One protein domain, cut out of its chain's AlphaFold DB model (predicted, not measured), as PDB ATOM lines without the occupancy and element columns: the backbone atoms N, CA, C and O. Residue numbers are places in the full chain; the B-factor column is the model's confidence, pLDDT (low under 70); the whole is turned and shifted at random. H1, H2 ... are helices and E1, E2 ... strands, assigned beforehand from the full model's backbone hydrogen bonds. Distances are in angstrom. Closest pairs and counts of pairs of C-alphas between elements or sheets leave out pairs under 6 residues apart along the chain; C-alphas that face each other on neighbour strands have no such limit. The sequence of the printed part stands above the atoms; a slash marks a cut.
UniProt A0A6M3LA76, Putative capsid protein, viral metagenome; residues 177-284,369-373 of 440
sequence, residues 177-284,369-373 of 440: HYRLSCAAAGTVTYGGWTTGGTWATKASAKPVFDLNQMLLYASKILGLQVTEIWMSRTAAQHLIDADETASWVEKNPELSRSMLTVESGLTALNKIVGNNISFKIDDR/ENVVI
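What this domain is: This is residues 177 to 284 and 369 to 373 of the 440 residues of the protein "Putative capsid protein" of viral metagenome (UniProt A0A6M3LA76). A small three-stranded sheet, E3 E2 E4, forms a wall along one side of the domain, with H4 over its edge strand E3 and H2 standing up from the same face. H1 grazes the sheet, H3 is farther out and off the sheet, and E1 with the long unnamed stretch 182 to 206 makes the side away from H4. The printed part has 113 residues with four named helices and four named strands, in the order E1 H1 E2 H2 H3 H4 E3 E4; the sheet is mixed and the class is mixed, helices and strands. The whole is compact, with a radius of gyration of the C-alphas of 13.5 A, and spans 38 by 32 by 28 A.

Where its parts are: E1, residues 179 to 181, begins at C-alpha 179 (-23.052, -12.116, 23.473) and pairs with no named strand. H1, residues 207 to 220, is 19.7 A long, and E2, residues 226 to 231, is 14.0 A. H2 is residues 233 to 241, 12.1 A; H3 is residues 243 to 250, 10.5 A; H4, residues 262 to 273, is 16.3 A long and begins at C-alpha 262 (-10.387, -21.574, 4.545). E3 is residues 278 to 281, and E4, residues 371 to 373, ends at C-alpha 373 (-20.081, -12.221, 14.541).

How they stand to each other: E2 is the inner strand. E3 is parallel to it at 19 degrees, with N 280 and O 229 2.8 A apart, and E4 is antiparallel at 156 degrees, with N 230 and O 373 2.8 A apart. E2, H2 H3 H4 and E3 form a strand-helix-strand unit, two parallel neighbour strands with helices between. H2 and H4 on one face of the sheet give two layers. H2 stands up over E2 at a height of 8.8 A. H4, at a height of 7.2 A, is only just over E3, with 3 of its C-alphas, and runs only just along it, at 27 degrees on the local plane. H2 and H4 touch at a steep tilt of 65 degrees, closest at the C-alphas of Gln 237 and Val 262, 6.5 A. H1 only grazes the sheet with residues 211 to 219; its residues 207 to 208 touch H3, about perpendicular at 88 degrees, closest at C-alphas 208 and 245, 6.5 A. E1 and E4 are near each other. In H1, H2 and H3 every O i to N i+4 pair is within hydrogen-bond range; in H4, 6 of 8 are.

The domain as a whole: The C-alphas farthest apart, of His 177 and Ser 258, are 38.3 A apart. Residues 285 to 368 are cut out, and C-alphas 284 and 369 are 12.1 A apart across the cut. The links E1 to H1 and H3 to H4 are long. Mean pLDDT of the printed part is 75.8; residues 184 to 191 and 252 to 276 hold the 33 residues under 70.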
ATOM      1  N   HIS A 177     -27.658 -11.197  26.291       70.75
ATOM      2  CA  HIS A 177     -28.387 -12.070  25.373       70.75
ATOM      3  C   HIS A 177     -27.996 -11.909  23.893       70.75
ATOM      4  O   HIS A 177     -28.465 -12.694  23.073       70.75
ATOM      5  N   TYR A 178     -27.124 -10.948  23.556       74.06
ATOM      6  CA  TYR A 178     -26.488 -10.814  22.237       74.06
ATOM      7  C   TYR A 178     -25.028 -11.290  22.201       74.06
ATOM      8  O   TYR A 178     -24.431 -11.315  21.127       74.06
ATOM      9  N   ARG A 179     -24.445 -11.662  23.351       76.69
ATOM     10  CA  ARG A 179     -23.052 -12.116  23.473       76.69
ATOM     11  C   ARG A 179     -22.993 -13.479  24.134       76.69
ATOM     12  O   ARG A 179     -23.033 -13.605  25.357       76.69
ATOM     13  N   LEU A 180     -22.908 -14.497  23.305       80.50
ATOM     14  CA  LEU A 180     -22.953 -15.885  23.723       80.50
ATOM     15  C   LEU A 180     -21.543 -16.474  23.676       80.50
ATOM     16  O   LEU A 180     -20.629 -15.908  23.077       80.50
ATOM     17  N   SER A 181     -21.335 -17.602  24.346       82.25
ATOM     18  CA  SER A 181     -20.020 -18.228  24.418       82.25
ATOM     19  C   SER A 181     -20.122 -19.744  24.477       82.25
ATOM     20  O   SER A 181     -20.997 -20.272  25.160       82.25
ATOM     21  N   CYS A 182     -19.180 -20.412  23.813       79.12
ATOM     22  CA  CYS A 182     -18.945 -21.851  23.848       79.12
ATOM     23  C   CYS A 182     -17.767 -22.243  24.761       79.12
ATOM     24  O   CYS A 182     -17.164 -23.286  24.552       79.12
ATOM     25  N   ALA A 183     -17.418 -21.445  25.780       72.12
ATOM     26  CA  ALA A 183     -16.222 -21.667  26.612       72.12
ATOM     27  C   ALA A 183     -16.095 -23.077  27.215       72.12
ATOM     28  O   ALA A 183     -14.988 -23.595  27.346       72.12
ATOM     29  N   ALA A 184     -17.212 -23.709  27.579       66.88
ATOM     30  CA  ALA A 184     -17.213 -25.038  28.175       66.88
ATOM     31  C   ALA A 184     -18.371 -25.886  27.647       66.88
ATOM     32  O   ALA A 184     -19.531 -25.461  27.665       66.88
ATOM     33  N   ALA A 185     -18.057 -27.110  27.217       60.88
ATOM     34  CA  ALA A 185     -19.057 -28.092  26.812       60.88
ATOM     35  C   ALA A 185     -20.043 -28.340  27.961       60.88
ATOM     36  O   ALA A 185     -19.638 -28.444  29.119       60.88
ATOM     37  N   GLY A 186     -21.337 -28.437  27.658       57.22
ATOM     38  CA  GLY A 186     -22.354 -28.645  28.697       57.22
ATOM     39  C   GLY A 186     -22.941 -27.360  29.293       57.22
ATOM     40  O   GLY A 186     -23.921 -27.438  30.032       57.22
ATOM     41  N   THR A 187     -22.409 -26.182  28.951       67.69
ATOM     42  CA  THR A 187     -22.941 -24.900  29.440       67.69
ATOM     43  C   THR A 187     -24.201 -24.513  28.671       67.69
ATOM     44  O   THR A 187     -24.230 -24.571  27.442       67.69
ATOM     45  N   VAL A 188     -25.253 -24.121  29.396       63.91
ATOM     46  CA  VAL A 188     -26.495 -23.606  28.807       63.91
ATOM     47  C   VAL A 188     -26.354 -22.108  28.578       63.91
ATOM     48  O   VAL A 188     -26.032 -21.361  29.501       63.91
ATOM     49  N   THR A 189     -26.594 -21.666  27.349       69.56
ATOM     50  CA  THR A 189     -26.539 -20.245  26.988       69.56
ATOM     51  C   THR A 189     -27.899 -19.558  27.166       69.56
ATOM     52  O   THR A 189     -28.904 -20.219  27.434       69.56
ATOM     53  N   TYR A 190     -27.979 -18.232  26.974       63.56
ATOM     54  CA  TYR A 190     -29.249 -17.476  27.023       63.56
ATOM     55  C   TYR A 190     -30.328 -17.999  26.050       63.56
ATOM     56  O   TYR A 190     -31.504 -17.696  26.228       63.56
ATOM     57  N   GLY A 191     -29.958 -18.820  25.058       64.00
ATOM     58  CA  GLY A 191     -30.894 -19.492  24.155       64.00
ATOM     59  C   GLY A 191     -31.384 -20.864  24.611       64.00
ATOM     60  O   GLY A 191     -32.097 -21.524  23.859       64.00
ATOM     61  N   GLY A 192     -31.000 -21.318  25.806       71.25
ATOM     62  CA  GLY A 192     -31.434 -22.598  26.364       71.25
ATOM     63  C   GLY A 192     -30.797 -23.827  25.711       71.25
ATOM     64  O   GLY A 192     -31.112 -24.946  26.112       71.25
ATOM     65  N   TRP A 193     -29.897 -23.650  24.736       83.25
ATOM     66  CA  TRP A 193     -29.134 -24.755  24.166       83.25
ATOM     67  C   TRP A 193     -27.841 -24.981  24.944       83.25
ATOM     68  O   TRP A 193     -27.234 -24.057  25.487       83.25
ATOM     69  N   THR A 194     -27.419 -26.238  24.973       83.19
ATOM     70  CA  THR A 194     -26.147 -26.666  25.548       83.19
ATOM     71  C   THR A 194     -25.051 -26.560  24.495       83.19
ATOM     72  O   THR A 194     -25.146 -27.234  23.472       83.19
ATOM     73  N   THR A 195     -24.022 -25.740  24.721       80.12
ATOM     74  CA  THR A 195     -22.946 -25.547  23.731       80.12
ATOM     75  C   THR A 195     -22.112 -26.802  23.513       80.12
ATOM     76  O   THR A 195     -21.904 -27.591  24.444       80.12
ATOM     77  N   GLY A 196     -21.544 -26.926  22.311       74.31
ATOM     78  CA  GLY A 196     -20.548 -27.945  21.978       74.31
ATOM     79  C   GLY A 196     -19.258 -27.861  22.795       74.31
ATOM     80  O   GLY A 196     -18.616 -28.884  23.017       74.31
ATOM     81  N   GLY A 197     -18.929 -26.670  23.301       80.19
ATOM     82  CA  GLY A 197     -17.674 -26.377  23.994       80.19
ATOM     83  C   GLY A 197     -16.654 -25.702  23.079       80.19
ATOM     84  O   GLY A 197     -16.993 -25.318  21.964       80.19
ATOM     85  N   THR A 198     -15.425 -25.547  23.575       88.69
ATOM     86  CA  THR A 198     -14.313 -24.892  22.865       88.69
ATOM     87  C   THR A 198     -14.103 -25.481  21.471       88.69
ATOM     88  O   THR A 198     -14.103 -26.704  21.286       88.69
ATOM     89  N   TRP A 199     -13.910 -24.609  20.486       90.50
ATOM     90  CA  TRP A 199     -13.635 -25.001  19.109       90.50
ATOM     91  C   TRP A 199     -12.153 -25.320  18.882       90.50
ATOM     92  O   TRP A 199     -11.831 -26.004  17.914       90.50
ATOM     93  N   ALA A 200     -11.256 -24.903  19.781       85.94
ATOM     94  CA  ALA A 200      -9.824 -25.199  19.694       85.94
ATOM     95  C   ALA A 200      -9.491 -26.701  19.737       85.94
ATOM     96  O   ALA A 200      -8.448 -27.125  19.239       85.94
ATOM     97  N   THR A 201     -10.363 -27.533  20.317       87.94
ATOM     98  CA  THR A 201     -10.128 -28.982  20.420       87.94
ATOM     99  C   THR A 201     -10.915 -29.748  19.358       87.94
ATOM    100  O   THR A 201     -12.074 -30.106  19.566       87.94
ATOM    101  N   LYS A 202     -10.246 -30.069  18.244       86.62
ATOM    102  CA  LYS A 202     -10.802 -30.742  17.054       86.62
ATOM    103  C   LYS A 202     -11.826 -31.860  17.321       86.62
ATOM    104  O   LYS A 202     -12.872 -31.876  16.677       86.62
ATOM    105  N   ALA A 203     -11.532 -32.780  18.243       85.75
ATOM    106  CA  ALA A 203     -12.359 -33.969  18.485       85.75
ATOM    107  C   ALA A 203     -13.663 -33.682  19.249       85.75
ATOM    108  O   ALA A 203     -14.646 -34.408  19.100       85.75
ATOM    109  N   SER A 204     -13.676 -32.646  20.091       83.62
ATOM    110  CA  SER A 204     -14.839 -32.271  20.903       83.62
ATOM    111  C   SER A 204     -15.587 -31.053  20.366       83.62
ATOM    112  O   SER A 204     -16.725 -30.831  20.770       83.62
ATOM    113  N   ALA A 205     -14.962 -30.277  19.479       87.31
ATOM    114  CA  ALA A 205     -15.544 -29.095  18.864       87.31
ATOM    115  C   ALA A 205     -16.812 -29.451  18.072       87.31
ATOM    116  O   ALA A 205     -16.807 -30.373  17.252       87.31
ATOM    117  N   LYS A 206     -17.893 -28.690  18.297       87.81
ATOM    118  CA  LYS A 206     -19.150 -28.814  17.538       87.81
ATOM    119  C   LYS A 206     -19.573 -27.492  16.884       87.81
ATOM    120  O   LYS A 206     -20.635 -26.944  17.202       87.81
ATOM    121  N   PRO A 207     -18.730 -26.935  16.003       88.38
ATOM    122  CA  PRO A 207     -18.936 -25.602  15.474       88.38
ATOM    123  C   PRO A 207     -20.160 -25.494  14.555       88.38
ATOM    124  O   PRO A 207     -20.865 -24.489  14.597       88.38
ATOM    125  N   VAL A 208     -20.487 -26.528  13.772       85.75
ATOM    126  CA  VAL A 208     -21.668 -26.512  12.887       85.75
ATOM    127  C   VAL A 208     -22.946 -26.544  13.718       85.75
ATOM    128  O   VAL A 208     -23.913 -25.838  13.413       85.75
ATOM    129  N   PHE A 209     -22.963 -27.339  14.788       85.69
ATOM    130  CA  PHE A 209     -24.070 -27.340  15.736       85.69
ATOM    131  C   PHE A 209     -24.254 -25.966  16.396       85.69
ATOM    132  O   PHE A 209     -25.362 -25.429  16.369       85.69
ATOM    133  N   ASP A 210     -23.183 -25.375  16.932       88.38
ATOM    134  CA  ASP A 210     -23.241 -24.090  17.636       88.38
ATOM    135  C   ASP A 210     -23.702 -22.940  16.718       88.38
ATOM    136  O   ASP A 210     -24.552 -22.139  17.116       88.38
ATOM    137  N   LEU A 211     -23.228 -22.892  15.463       89.25
ATOM    138  CA  LEU A 211     -23.699 -21.926  14.460       89.25
ATOM    139  C   LEU A 211     -25.211 -22.058  14.210       89.25
ATOM    140  O   LEU A 211     -25.934 -21.060  14.214       89.25
ATOM    141  N   ASN A 212     -25.712 -23.283  14.030       85.19
ATOM    142  CA  ASN A 212     -27.138 -23.524  13.797       85.19
ATOM    143  C   ASN A 212     -27.999 -23.134  15.006       85.19
ATOM    144  O   ASN A 212     -29.071 -22.551  14.836       85.19
ATOM    145  N   GLN A 213     -27.534 -23.416  16.225       86.12
ATOM    146  CA  GLN A 213     -28.236 -22.996  17.437       86.12
ATOM    147  C   GLN A 213     -28.282 -21.474  17.567       86.12
ATOM    148  O   GLN A 213     -29.337 -20.922  17.877       86.12
ATOM    149  N   MET A 214     -27.185 -20.787  17.244       86.25
ATOM    150  CA  MET A 214     -27.148 -19.327  17.239       86.25
ATOM    151  C   MET A 214     -28.157 -18.725  16.252       86.25
ATOM    152  O   MET A 214     -28.860 -17.771  16.584       86.25
ATOM    153  N   LEU A 215     -28.283 -19.300  15.054       85.88
ATOM    154  CA  LEU A 215     -29.255 -18.856  14.050       85.88
ATOM    155  C   LEU A 215     -30.703 -19.124  14.468       85.88
ATOM    156  O   LEU A 215     -31.584 -18.281  14.271       85.88
ATOM    157  N   LEU A 216     -30.962 -20.284  15.072       83.31
ATOM    158  CA  LEU A 216     -32.270 -20.607  15.640       83.31
ATOM    159  C   LEU A 216     -32.631 -19.652  16.773       83.31
ATOM    160  O   LEU A 216     -33.768 -19.199  16.849       83.31
ATOM    161  N   TYR A 217     -31.671 -19.314  17.625       83.44
ATOM    162  CA  TYR A 217     -31.863 -18.356  18.700       83.44
ATOM    163  C   TYR A 217     -32.136 -16.945  18.176       83.44
ATOM    164  O   TYR A 217     -33.131 -16.330  18.567       83.44
ATOM    165  N   ALA A 218     -31.319 -16.465  17.234       82.38
ATOM    166  CA  ALA A 218     -31.516 -15.176  16.585       82.38
ATOM    167  C   ALA A 218     -32.928 -15.075  15.992       82.38
ATOM    168  O   ALA A 218     -33.657 -14.138  16.298       82.38
ATOM    169  N   SER A 219     -33.351 -16.083  15.226       79.50
ATOM    170  CA  SER A 219     -34.653 -16.077  14.552       79.50
ATOM    171  C   SER A 219     -35.841 -16.297  15.489       79.50
ATOM    172  O   SER A 219     -36.801 -15.532  15.440       79.50
ATOM    173  N   LYS A 220     -35.809 -17.324  16.345       80.12
ATOM    174  CA  LYS A 220     -36.975 -17.744  17.142       80.12
ATOM    175  C   LYS A 220     -37.126 -16.998  18.459       80.12
ATOM    176  O   LYS A 220     -38.253 -16.820  18.905       80.12
ATOM    177  N   ILE A 221     -36.019 -16.613  19.092       78.19
ATOM    178  CA  ILE A 221     -36.047 -15.956  20.404       78.19
ATOM    179  C   ILE A 221     -35.962 -14.443  20.247       78.19
ATOM    180  O   ILE A 221     -36.721 -13.720  20.886       78.19
ATOM    181  N   LEU A 222     -35.074 -13.960  19.375       76.94
ATOM    182  CA  LEU A 222     -34.866 -12.521  19.190       76.94
ATOM    183  C   LEU A 222     -35.649 -11.926  18.009       76.94
ATOM    184  O   LEU A 222     -35.723 -10.704  17.892       76.94
ATOM    185  N   GLY A 223     -36.236 -12.754  17.138       75.31
ATOM    186  CA  GLY A 223     -36.950 -12.277  15.948       75.31
ATOM    187  C   GLY A 223     -36.032 -11.621  14.909       75.31
ATOM    188  O   GLY A 223     -36.457 -10.718  14.192       75.31
ATOM    189  N   LEU A 224     -34.762 -12.026  14.858       79.31
ATOM    190  CA  LEU A 224     -33.721 -11.455  14.006       79.31
ATOM    191  C   LEU A 224     -33.337 -12.408  12.881       79.31
ATOM    192  O   LEU A 224     -33.099 -13.596  13.095       79.31
ATOM    193  N   GLN A 225     -33.198 -11.858  11.678       81.75
ATOM    194  CA  GLN A 225     -32.668 -12.584  10.531       81.75
ATOM    195  C   GLN A 225     -31.191 -12.249  10.339       81.75
ATOM    196  O   GLN A 225     -30.852 -11.087  10.112       81.75
ATOM    197  N   VAL A 226     -30.333 -13.267  10.396       84.50
ATOM    198  CA  VAL A 226     -28.898 -13.154  10.100       84.50
ATOM    199  C   VAL A 226     -28.678 -13.152   8.587       84.50
ATOM    200  O   VAL A 226     -29.268 -13.963   7.876       84.50
ATOM    201  N   THR A 227     -27.829 -12.247   8.103       84.31
ATOM    202  CA  THR A 227     -27.459 -12.103   6.686       84.31
ATOM    203  C   THR A 227     -26.021 -12.516   6.410       84.31
ATOM    204  O   THR A 227     -25.715 -13.015   5.328       84.31
ATOM    205  N   GLU A 228     -25.121 -12.298   7.370       87.75
ATOM    206  CA  GLU A 228     -23.696 -12.583   7.212       87.75
ATOM    207  C   GLU A 228     -23.108 -13.127   8.514       87.75
ATOM    208  O   GLU A 228     -23.501 -12.711   9.605       87.75
ATOM    209  N   ILE A 229     -22.142 -14.035   8.393       90.31
ATOM    210  CA  ILE A 229     -21.344 -14.546   9.507       90.31
ATOM    211  C   ILE A 229     -19.894 -14.138   9.266       90.31
ATOM    212  O   ILE A 229     -19.277 -14.574   8.296       90.31
ATOM    213  N   TRP A 230     -19.367 -13.298  10.147       90.50
ATOM    214  CA  TRP A 230     -17.996 -12.804  10.124       90.50
ATOM    215  C   TRP A 230     -17.157 -13.537  11.161       90.50
ATOM    216  O   TRP A 230     -17.617 -13.795  12.273       90.50
ATOM    217  N   MET A 231     -15.933 -13.897  10.801       88.75
ATOM    218  CA  MET A 231     -15.043 -14.692  11.643       88.75
ATOM    219  C   MET A 231     -13.609 -14.203  11.509       88.75
ATOM    220  O   MET A 231     -13.178 -13.802  10.425       88.75
ATOM    221  N   SER A 232     -12.847 -14.302  12.593       83.12
ATOM    222  CA  SER A 232     -11.387 -14.258  12.509       83.12
ATOM    223  C   SER A 232     -10.865 -15.459  11.714       83.12
ATOM    224  O   SER A 232     -11.534 -16.491  11.571       83.12
ATOM    225  N   ARG A 233      -9.622 -15.353  11.241       81.81
ATOM    226  CA  ARG A 233      -8.920 -16.470  10.598       81.81
ATOM    227  C   ARG A 233      -8.829 -17.692  11.520       81.81
ATOM    228  O   ARG A 233      -9.089 -18.800  11.063       81.81
ATOM    229  N   THR A 234      -8.528 -17.492  12.801       84.12
ATOM    230  CA  THR A 234      -8.397 -18.564  13.803       84.12
ATOM    231  C   THR A 234      -9.727 -19.282  14.050       84.12
ATOM    232  O   THR A 234      -9.795 -20.502  13.919       84.12
ATOM    233  N   ALA A 235     -10.824 -18.552  14.285       86.50
ATOM    234  CA  ALA A 235     -12.147 -19.155  14.464       86.50
ATOM    235  C   ALA A 235     -12.614 -19.906  13.203       86.50
ATOM    236  O   ALA A 235     -13.208 -20.981  13.303       86.50
ATOM    237  N   ALA A 236     -12.328 -19.366  12.012       86.00
ATOM    238  CA  ALA A 236     -12.627 -20.034  10.747       86.00
ATOM    239  C   ALA A 236     -11.799 -21.319  10.568       86.00
ATOM    240  O   ALA A 236     -12.332 -22.333  10.117       86.00
ATOM    241  N   GLN A 237     -10.526 -21.307  10.968       85.12
ATOM    242  CA  GLN A 237      -9.674 -22.493  10.954       85.12
ATOM    243  C   GLN A 237     -10.199 -23.567  11.916       85.12
ATOM    244  O   GLN A 237     -10.353 -24.716  11.514       85.12
ATOM    245  N   HIS A 238     -10.570 -23.192  13.146       88.44
ATOM    246  CA  HIS A 238     -11.147 -24.119  14.125       88.44
ATOM    247  C   HIS A 238     -12.450 -24.756  13.616       88.44
ATOM    248  O   HIS A 238     -12.652 -25.964  13.752       88.44
ATOM    249  N   LEU A 239     -13.321 -23.958  12.985       87.38
ATOM    250  CA  LEU A 239     -14.537 -24.450  12.335       87.38
ATOM    251  C   LEU A 239     -14.214 -25.519  11.288       87.38
ATOM    252  O   LEU A 239     -14.894 -26.538  11.241       87.38
ATOM    253  N   ILE A 240     -13.197 -25.309  10.456       82.75
ATOM    254  CA  ILE A 240     -12.845 -26.229   9.367       82.75
ATOM    255  C   ILE A 240     -12.162 -27.495   9.880       82.75
ATOM    256  O   ILE A 240     -12.444 -28.585   9.378       82.75
ATOM    257  N   ASP A 241     -11.293 -27.366  10.879       85.38
ATOM    258  CA  ASP A 241     -10.488 -28.479  11.374       85.38
ATOM    259  C   ASP A 241     -11.275 -29.470  12.231       85.38
ATOM    260  O   ASP A 241     -10.838 -30.619  12.354       85.38
ATOM    261  N   ALA A 242     -12.412 -29.056  12.799       88.19
ATOM    262  CA  ALA A 242     -13.249 -29.875  13.670       88.19
ATOM    263  C   ALA A 242     -13.711 -31.191  13.014       88.19
ATOM    264  O   ALA A 242     -14.136 -31.226  11.854       88.19
ATOM    265  N   ASP A 243     -13.711 -32.277  13.796       88.06
ATOM    266  CA  ASP A 243     -14.156 -33.601  13.330       88.06
ATOM    267  C   ASP A 243     -15.644 -33.605  12.944       88.06
ATOM    268  O   ASP A 243     -16.046 -34.321  12.021       88.06
ATOM    269  N   GLU A 244     -16.467 -32.776  13.605       87.31
ATOM    270  CA  GLU A 244     -17.871 -32.569  13.230       87.31
ATOM    271  C   GLU A 244     -17.981 -32.030  11.800       87.31
ATOM    272  O   GLU A 244     -18.722 -32.590  10.988       87.31
ATOM    273  N   THR A 245     -17.224 -30.982  11.477       83.94
ATOM    274  CA  THR A 245     -17.237 -30.351  10.155       83.94
ATOM    275  C   THR A 245     -16.751 -31.321   9.089       83.94
ATOM    276  O   THR A 245     -17.414 -31.482   8.063       83.94
ATOM    277  N   ALA A 246     -15.655 -32.041   9.353       79.62
ATOM    278  CA  ALA A 246     -15.144 -33.071   8.452       79.62
ATOM    279  C   ALA A 246     -16.187 -34.171   8.184       79.62
ATOM    280  O   ALA A 246     -16.462 -34.500   7.028       79.62
ATOM    281  N   SER A 247     -16.834 -34.676   9.240       81.38
ATOM    282  CA  SER A 247     -17.895 -35.686   9.140       81.38
ATOM    283  C   SER A 247     -19.112 -35.184   8.359       81.38
ATOM    284  O   SER A 247     -19.793 -35.965   7.693       81.38
ATOM    285  N   TRP A 248     -19.424 -33.890   8.457       75.06
ATOM    286  CA  TRP A 248     -20.518 -33.272   7.713       75.06
ATOM    287  C   TRP A 248     -20.181 -33.167   6.225       75.06
ATOM    288  O   TRP A 248     -20.993 -33.563   5.389       75.06
ATOM    289  N   VAL A 249     -18.972 -32.707   5.890       72.81
ATOM    290  CA  VAL A 249     -18.480 -32.629   4.504       72.81
ATOM    291  C   VAL A 249     -18.479 -34.012   3.849       72.81
ATOM    292  O   VAL A 249     -19.003 -34.161   2.752       72.81
ATOM    293  N   GLU A 250     -17.994 -35.047   4.538       73.19
ATOM    294  CA  GLU A 250     -17.968 -36.426   4.018       73.19
ATOM    295  C   GLU A 250     -19.353 -37.000   3.699       73.19
ATOM    296  O   GLU A 250     -19.497 -37.805   2.779       73.19
ATOM    297  N   LYS A 251     -20.386 -36.578   4.433       72.75
ATOM    298  CA  LYS A 251     -21.776 -36.997   4.193       72.75
ATOM    299  C   LYS A 251     -22.433 -36.270   3.016       72.75
ATOM    300  O   LYS A 251     -23.544 -36.632   2.640       72.75
ATOM    301  N   ASN A 252     -21.769 -35.269   2.434       65.50
ATOM    302  CA  ASN A 252     -22.299 -34.427   1.366       65.50
ATOM    303  C   ASN A 252     -21.401 -34.531   0.124       65.50
ATOM    304  O   ASN A 252     -20.486 -33.726  -0.042       65.50
ATOM    305  N   PRO A 253     -21.659 -35.504  -0.771       57.78
ATOM    306  CA  PRO A 253     -20.739 -35.907  -1.843       57.78
ATOM    307  C   PRO A 253     -20.455 -34.831  -2.906       57.78
ATOM    308  O   PRO A 253     -19.542 -34.997  -3.710       57.78
ATOM    309  N   GLU A 254     -21.196 -33.721  -2.908       58.12
ATOM    310  CA  GLU A 254     -20.923 -32.554  -3.758       58.12
ATOM    311  C   GLU A 254     -19.827 -31.628  -3.195       58.12
ATOM    312  O   GLU A 254     -19.440 -30.655  -3.843       58.12
ATOM    313  N   LEU A 255     -19.326 -31.910  -1.988       56.50
ATOM    314  CA  LEU A 255     -18.313 -31.129  -1.285       56.50
ATOM    315  C   LEU A 255     -17.011 -31.938  -1.208       56.50
ATOM    316  O   LEU A 255     -16.913 -32.947  -0.515       56.50
ATOM    317  N   SER A 256     -15.990 -31.513  -1.952       51.25
ATOM    318  CA  SER A 256     -14.702 -32.213  -2.019       51.25
ATOM    319  C   SER A 256     -13.737 -31.763  -0.911       51.25
ATOM    320  O   SER A 256     -13.488 -30.569  -0.739       51.25
ATOM    321  N   ARG A 257     -13.085 -32.731  -0.243       49.06
ATOM    322  CA  ARG A 257     -11.965 -32.512   0.701       49.06
ATOM    323  C   ARG A 257     -10.760 -31.788   0.077       49.06
ATOM    324  O   ARG A 257      -9.998 -31.165   0.804       49.06
ATOM    325  N   SER A 258     -10.563 -31.849  -1.244       46.34
ATOM    326  CA  SER A 258      -9.455 -31.147  -1.918       46.34
ATOM    327  C   SER A 258      -9.714 -29.648  -2.132       46.34
ATOM    328  O   SER A 258      -8.838 -28.943  -2.624       46.34
ATOM    329  N   MET A 259     -10.890 -29.152  -1.727       44.91
ATOM    330  CA  MET A 259     -11.289 -27.742  -1.763       44.91
ATOM    331  C   MET A 259     -11.198 -27.088  -0.373       44.91
ATOM    332  O   MET A 259     -12.030 -26.255  -0.035       44.91
ATOM    333  N   LEU A 260     -10.243 -27.475   0.474       46.44
ATOM    334  CA  LEU A 260     -10.111 -26.973   1.849       46.44
ATOM    335  C   LEU A 260      -8.975 -25.942   1.976       46.44
ATOM    336  O   LEU A 260      -8.041 -26.125   2.749       46.44
ATOM    337  N   THR A 261      -9.045 -24.838   1.228       54.41
ATOM    338  CA  THR A 261      -8.574 -23.568   1.800       54.41
ATOM    339  C   THR A 261      -9.702 -23.002   2.664       54.41
ATOM    340  O   THR A 261     -10.866 -23.384   2.496       54.41
ATOM    341  N   VAL A 262      -9.383 -22.110   3.608       55.69
ATOM    342  CA  VAL A 262     -10.387 -21.574   4.545       55.69
ATOM    343  C   VAL A 262     -11.587 -20.970   3.793       55.69
ATOM    344  O   VAL A 262     -12.743 -21.211   4.129       55.69
ATOM    345  N   GLU A 263     -11.323 -20.283   2.686       54.94
ATOM    346  CA  GLU A 263     -12.325 -19.601   1.861       54.94
ATOM    347  C   GLU A 263     -13.248 -20.557   1.080       54.94
ATOM    348  O   GLU A 263     -14.467 -20.348   1.008       54.94
ATOM    349  N   SER A 264     -12.711 -21.639   0.510       56.56
ATOM    350  CA  SER A 264     -13.513 -22.615  -0.235       56.56
ATOM    351  C   SER A 264     -14.309 -23.546   0.689       56.56
ATOM    352  O   SER A 264     -15.443 -23.901   0.355       56.56
ATOM    353  N   GLY A 265     -13.792 -23.846   1.888       56.31
ATOM    354  CA  GLY A 265     -14.530 -24.550   2.944       56.31
ATOM    355  C   GLY A 265     -15.748 -23.763   3.448       56.31
ATOM    356  O   GLY A 265     -16.836 -24.322   3.593       56.31
ATOM    357  N   LEU A 266     -15.622 -22.444   3.622       61.72
ATOM    358  CA  LEU A 266     -16.744 -21.582   4.018       61.72
ATOM    359  C   LEU A 266     -17.812 -21.434   2.923       61.72
ATOM    360  O   LEU A 266     -19.008 -21.397   3.217       61.72
ATOM    361  N   THR A 267     -17.408 -21.409   1.651       62.47
ATOM    362  CA  THR A 267     -18.351 -21.384   0.516       62.47
ATOM    363  C   THR A 267     -19.203 -22.658   0.467       62.47
ATOM    364  O   THR A 267     -20.400 -22.600   0.181       62.47
ATOM    365  N   ALA A 268     -18.609 -23.808   0.798       59.22
ATOM    366  CA  ALA A 268     -19.322 -25.072   0.960       59.22
ATOM    367  C   ALA A 268     -20.291 -25.046   2.158       59.22
ATOM    368  O   ALA A 268     -21.439 -25.471   2.027       59.22
ATOM    369  N   LEU A 269     -19.868 -24.481   3.296       61.97
ATOM    370  CA  LEU A 269     -20.690 -24.346   4.508       61.97
ATOM    371  C   LEU A 269     -21.897 -23.408   4.334       61.97
ATOM    372  O   LEU A 269     -22.937 -23.643   4.949       61.97
ATOM    373  N   ASN A 270     -21.828 -22.416   3.443       62.72
ATOM    374  CA  ASN A 270     -22.973 -21.558   3.098       62.72
ATOM    375  C   ASN A 270     -24.192 -22.374   2.605       62.72
ATOM    376  O   ASN A 270     -25.334 -22.093   2.970       62.72
ATOM    377  N   LYS A 271     -23.955 -23.468   1.864       59.56
ATOM    378  CA  LYS A 271     -25.024 -24.388   1.428       59.56
ATOM    379  C   LYS A 271     -25.615 -25.217   2.575       59.56
ATOM    380  O   LYS A 271     -26.755 -25.656   2.478       59.56
ATOM    381  N   ILE A 272     -24.844 -25.429   3.641       56.81
ATOM    382  CA  ILE A 272     -25.160 -26.322   4.767       56.81
ATOM    383  C   ILE A 272     -26.004 -25.608   5.822       56.81
ATOM    384  O   ILE A 272     -26.972 -26.162   6.335       56.81
ATOM    385  N   VAL A 273     -25.649 -24.362   6.124       60.56
ATOM    386  CA  VAL A 273     -26.326 -23.538   7.137       60.56
ATOM    387  C   VAL A 273     -27.645 -22.942   6.604       60.56
ATOM    388  O   VAL A 273     -28.445 -22.397   7.363       60.56
ATOM    389  N   GLY A 274     -27.903 -23.115   5.301       54.59
ATOM    390  CA  GLY A 274     -29.226 -23.077   4.684       54.59
ATOM    391  C   GLY A 274     -30.016 -21.807   4.965       54.59
ATOM    392  O   GLY A 274     -31.023 -21.906   5.645       54.59
ATOM    393  N   ASN A 275     -29.575 -20.638   4.473       58.09
ATOM    394  CA  ASN A 275     -30.335 -19.373   4.572       58.09
ATOM    395  C   ASN A 275     -29.801 -18.210   3.690       58.09
ATOM    396  O   ASN A 275     -30.032 -17.050   4.015       58.09
ATOM    397  N   ASN A 276     -29.080 -18.467   2.585       66.50
ATOM    398  CA  ASN A 276     -28.385 -17.411   1.811       66.50
ATOM    399  C   ASN A 276     -27.458 -16.530   2.687       66.50
ATOM    400  O   ASN A 276     -27.327 -15.330   2.450       66.50
ATOM    401  N   ILE A 277     -26.832 -17.111   3.717       75.94
ATOM    402  CA  ILE A 277     -25.984 -16.386   4.672       75.94
ATOM    403  C   ILE A 277     -24.546 -16.392   4.167       75.94
ATOM    404  O   ILE A 277     -23.918 -17.445   4.087       75.94
ATOM    405  N   SER A 278     -23.985 -15.224   3.858       81.62
ATOM    406  CA  SER A 278     -22.593 -15.170   3.400       81.62
ATOM    407  C   SER A 278     -21.612 -15.285   4.570       81.62
ATOM    408  O   SER A 278     -21.770 -14.601   5.580       81.62
ATOM    409  N   PHE A 279     -20.587 -16.121   4.420       83.69
ATOM    410  CA  PHE A 279     -19.468 -16.193   5.355       83.69
ATOM    411  C   PHE A 279     -18.368 -15.214   4.937       83.69
ATOM    412  O   PHE A 279     -18.043 -15.105   3.751       83.69
ATOM    413  N   LYS A 280     -17.801 -14.506   5.911       86.00
ATOM    414  CA  LYS A 280     -16.741 -13.513   5.736       86.00
ATOM    415  C   LYS A 280     -15.620 -13.805   6.723       86.00
ATOM    416  O   LYS A 280     -15.864 -13.942   7.918       86.00
ATOM    417  N   ILE A 281     -14.397 -13.894   6.219       86.00
ATOM    418  CA  ILE A 281     -13.203 -13.905   7.062       86.00
ATOM    419  C   ILE A 281     -12.638 -12.499   7.010       86.00
ATOM    420  O   ILE A 281     -12.469 -11.958   5.917       86.00
ATOM    421  N   ASP A 282     -12.339 -11.929   8.169       84.94
ATOM    422  CA  ASP A 282     -11.509 -10.734   8.234       84.94
ATOM    423  C   ASP A 282     -10.201 -11.070   8.949       84.94
ATOM    424  O   ASP A 282     -10.153 -11.403  10.134       84.94
ATOM    425  N   ASP A 283      -9.130 -11.058   8.169       81.00
ATOM    426  CA  ASP A 283      -7.766 -11.307   8.605       81.00
ATOM    427  C   ASP A 283      -6.876 -10.081   8.390       81.00
ATOM    428  O   ASP A 283      -5.653 -10.170   8.515       81.00
ATOM    429  N   ARG A 284      -7.466  -8.928   8.067       85.31
ATOM    430  CA  ARG A 284      -6.702  -7.719   7.790       85.31
ATOM    431  C   ARG A 284      -5.977  -7.262   9.049       85.31
ATOM    432  O   ARG A 284      -6.473  -7.384  10.176       85.31
ATOM    433  N   GLU A 369      -9.518 -13.354  18.511       75.94
ATOM    434  CA  GLU A 369      -9.359 -14.409  17.509       75.94
ATOM    435  C   GLU A 369     -10.336 -15.569  17.647       75.94
ATOM    436  O   GLU A 369     -10.462 -16.375  16.733       75.94
ATOM    437  N   ASN A 370     -11.072 -15.645  18.745       81.50
ATOM    438  CA  ASN A 370     -12.040 -16.699  18.986       81.50
ATOM    439  C   ASN A 370     -13.461 -16.141  18.955       81.50
ATOM    440  O   ASN A 370     -14.293 -16.536  19.769       81.50
ATOM    441  N   VAL A 371     -13.752 -15.201  18.052       83.62
ATOM    442  CA  VAL A 371     -15.084 -14.605  17.912       83.62
ATOM    443  C   VAL A 371     -15.708 -14.902  16.552       83.62
ATOM    444  O   VAL A 371     -15.052 -14.867  15.510       83.62
ATOM    445  N   VAL A 372     -17.013 -15.158  16.583       89.94
ATOM    446  CA  VAL A 372     -17.896 -15.241  15.423       89.94
ATOM    447  C   VAL A 372     -18.971 -14.173  15.574       89.94
ATOM    448  O   VAL A 372     -19.626 -14.089  16.613       89.94
ATOM    449  N   ILE A 373     -19.153 -13.349  14.550       89.19
ATOM    450  CA  ILE A 373     -20.081 -12.221  14.541       89.19
ATOM    451  C   ILE A 373     -21.200 -12.519  13.543       89.19
ATOM    452  O   ILE A 373     -20.955 -12.789  12.372       89.19
TER     453      ILE A 373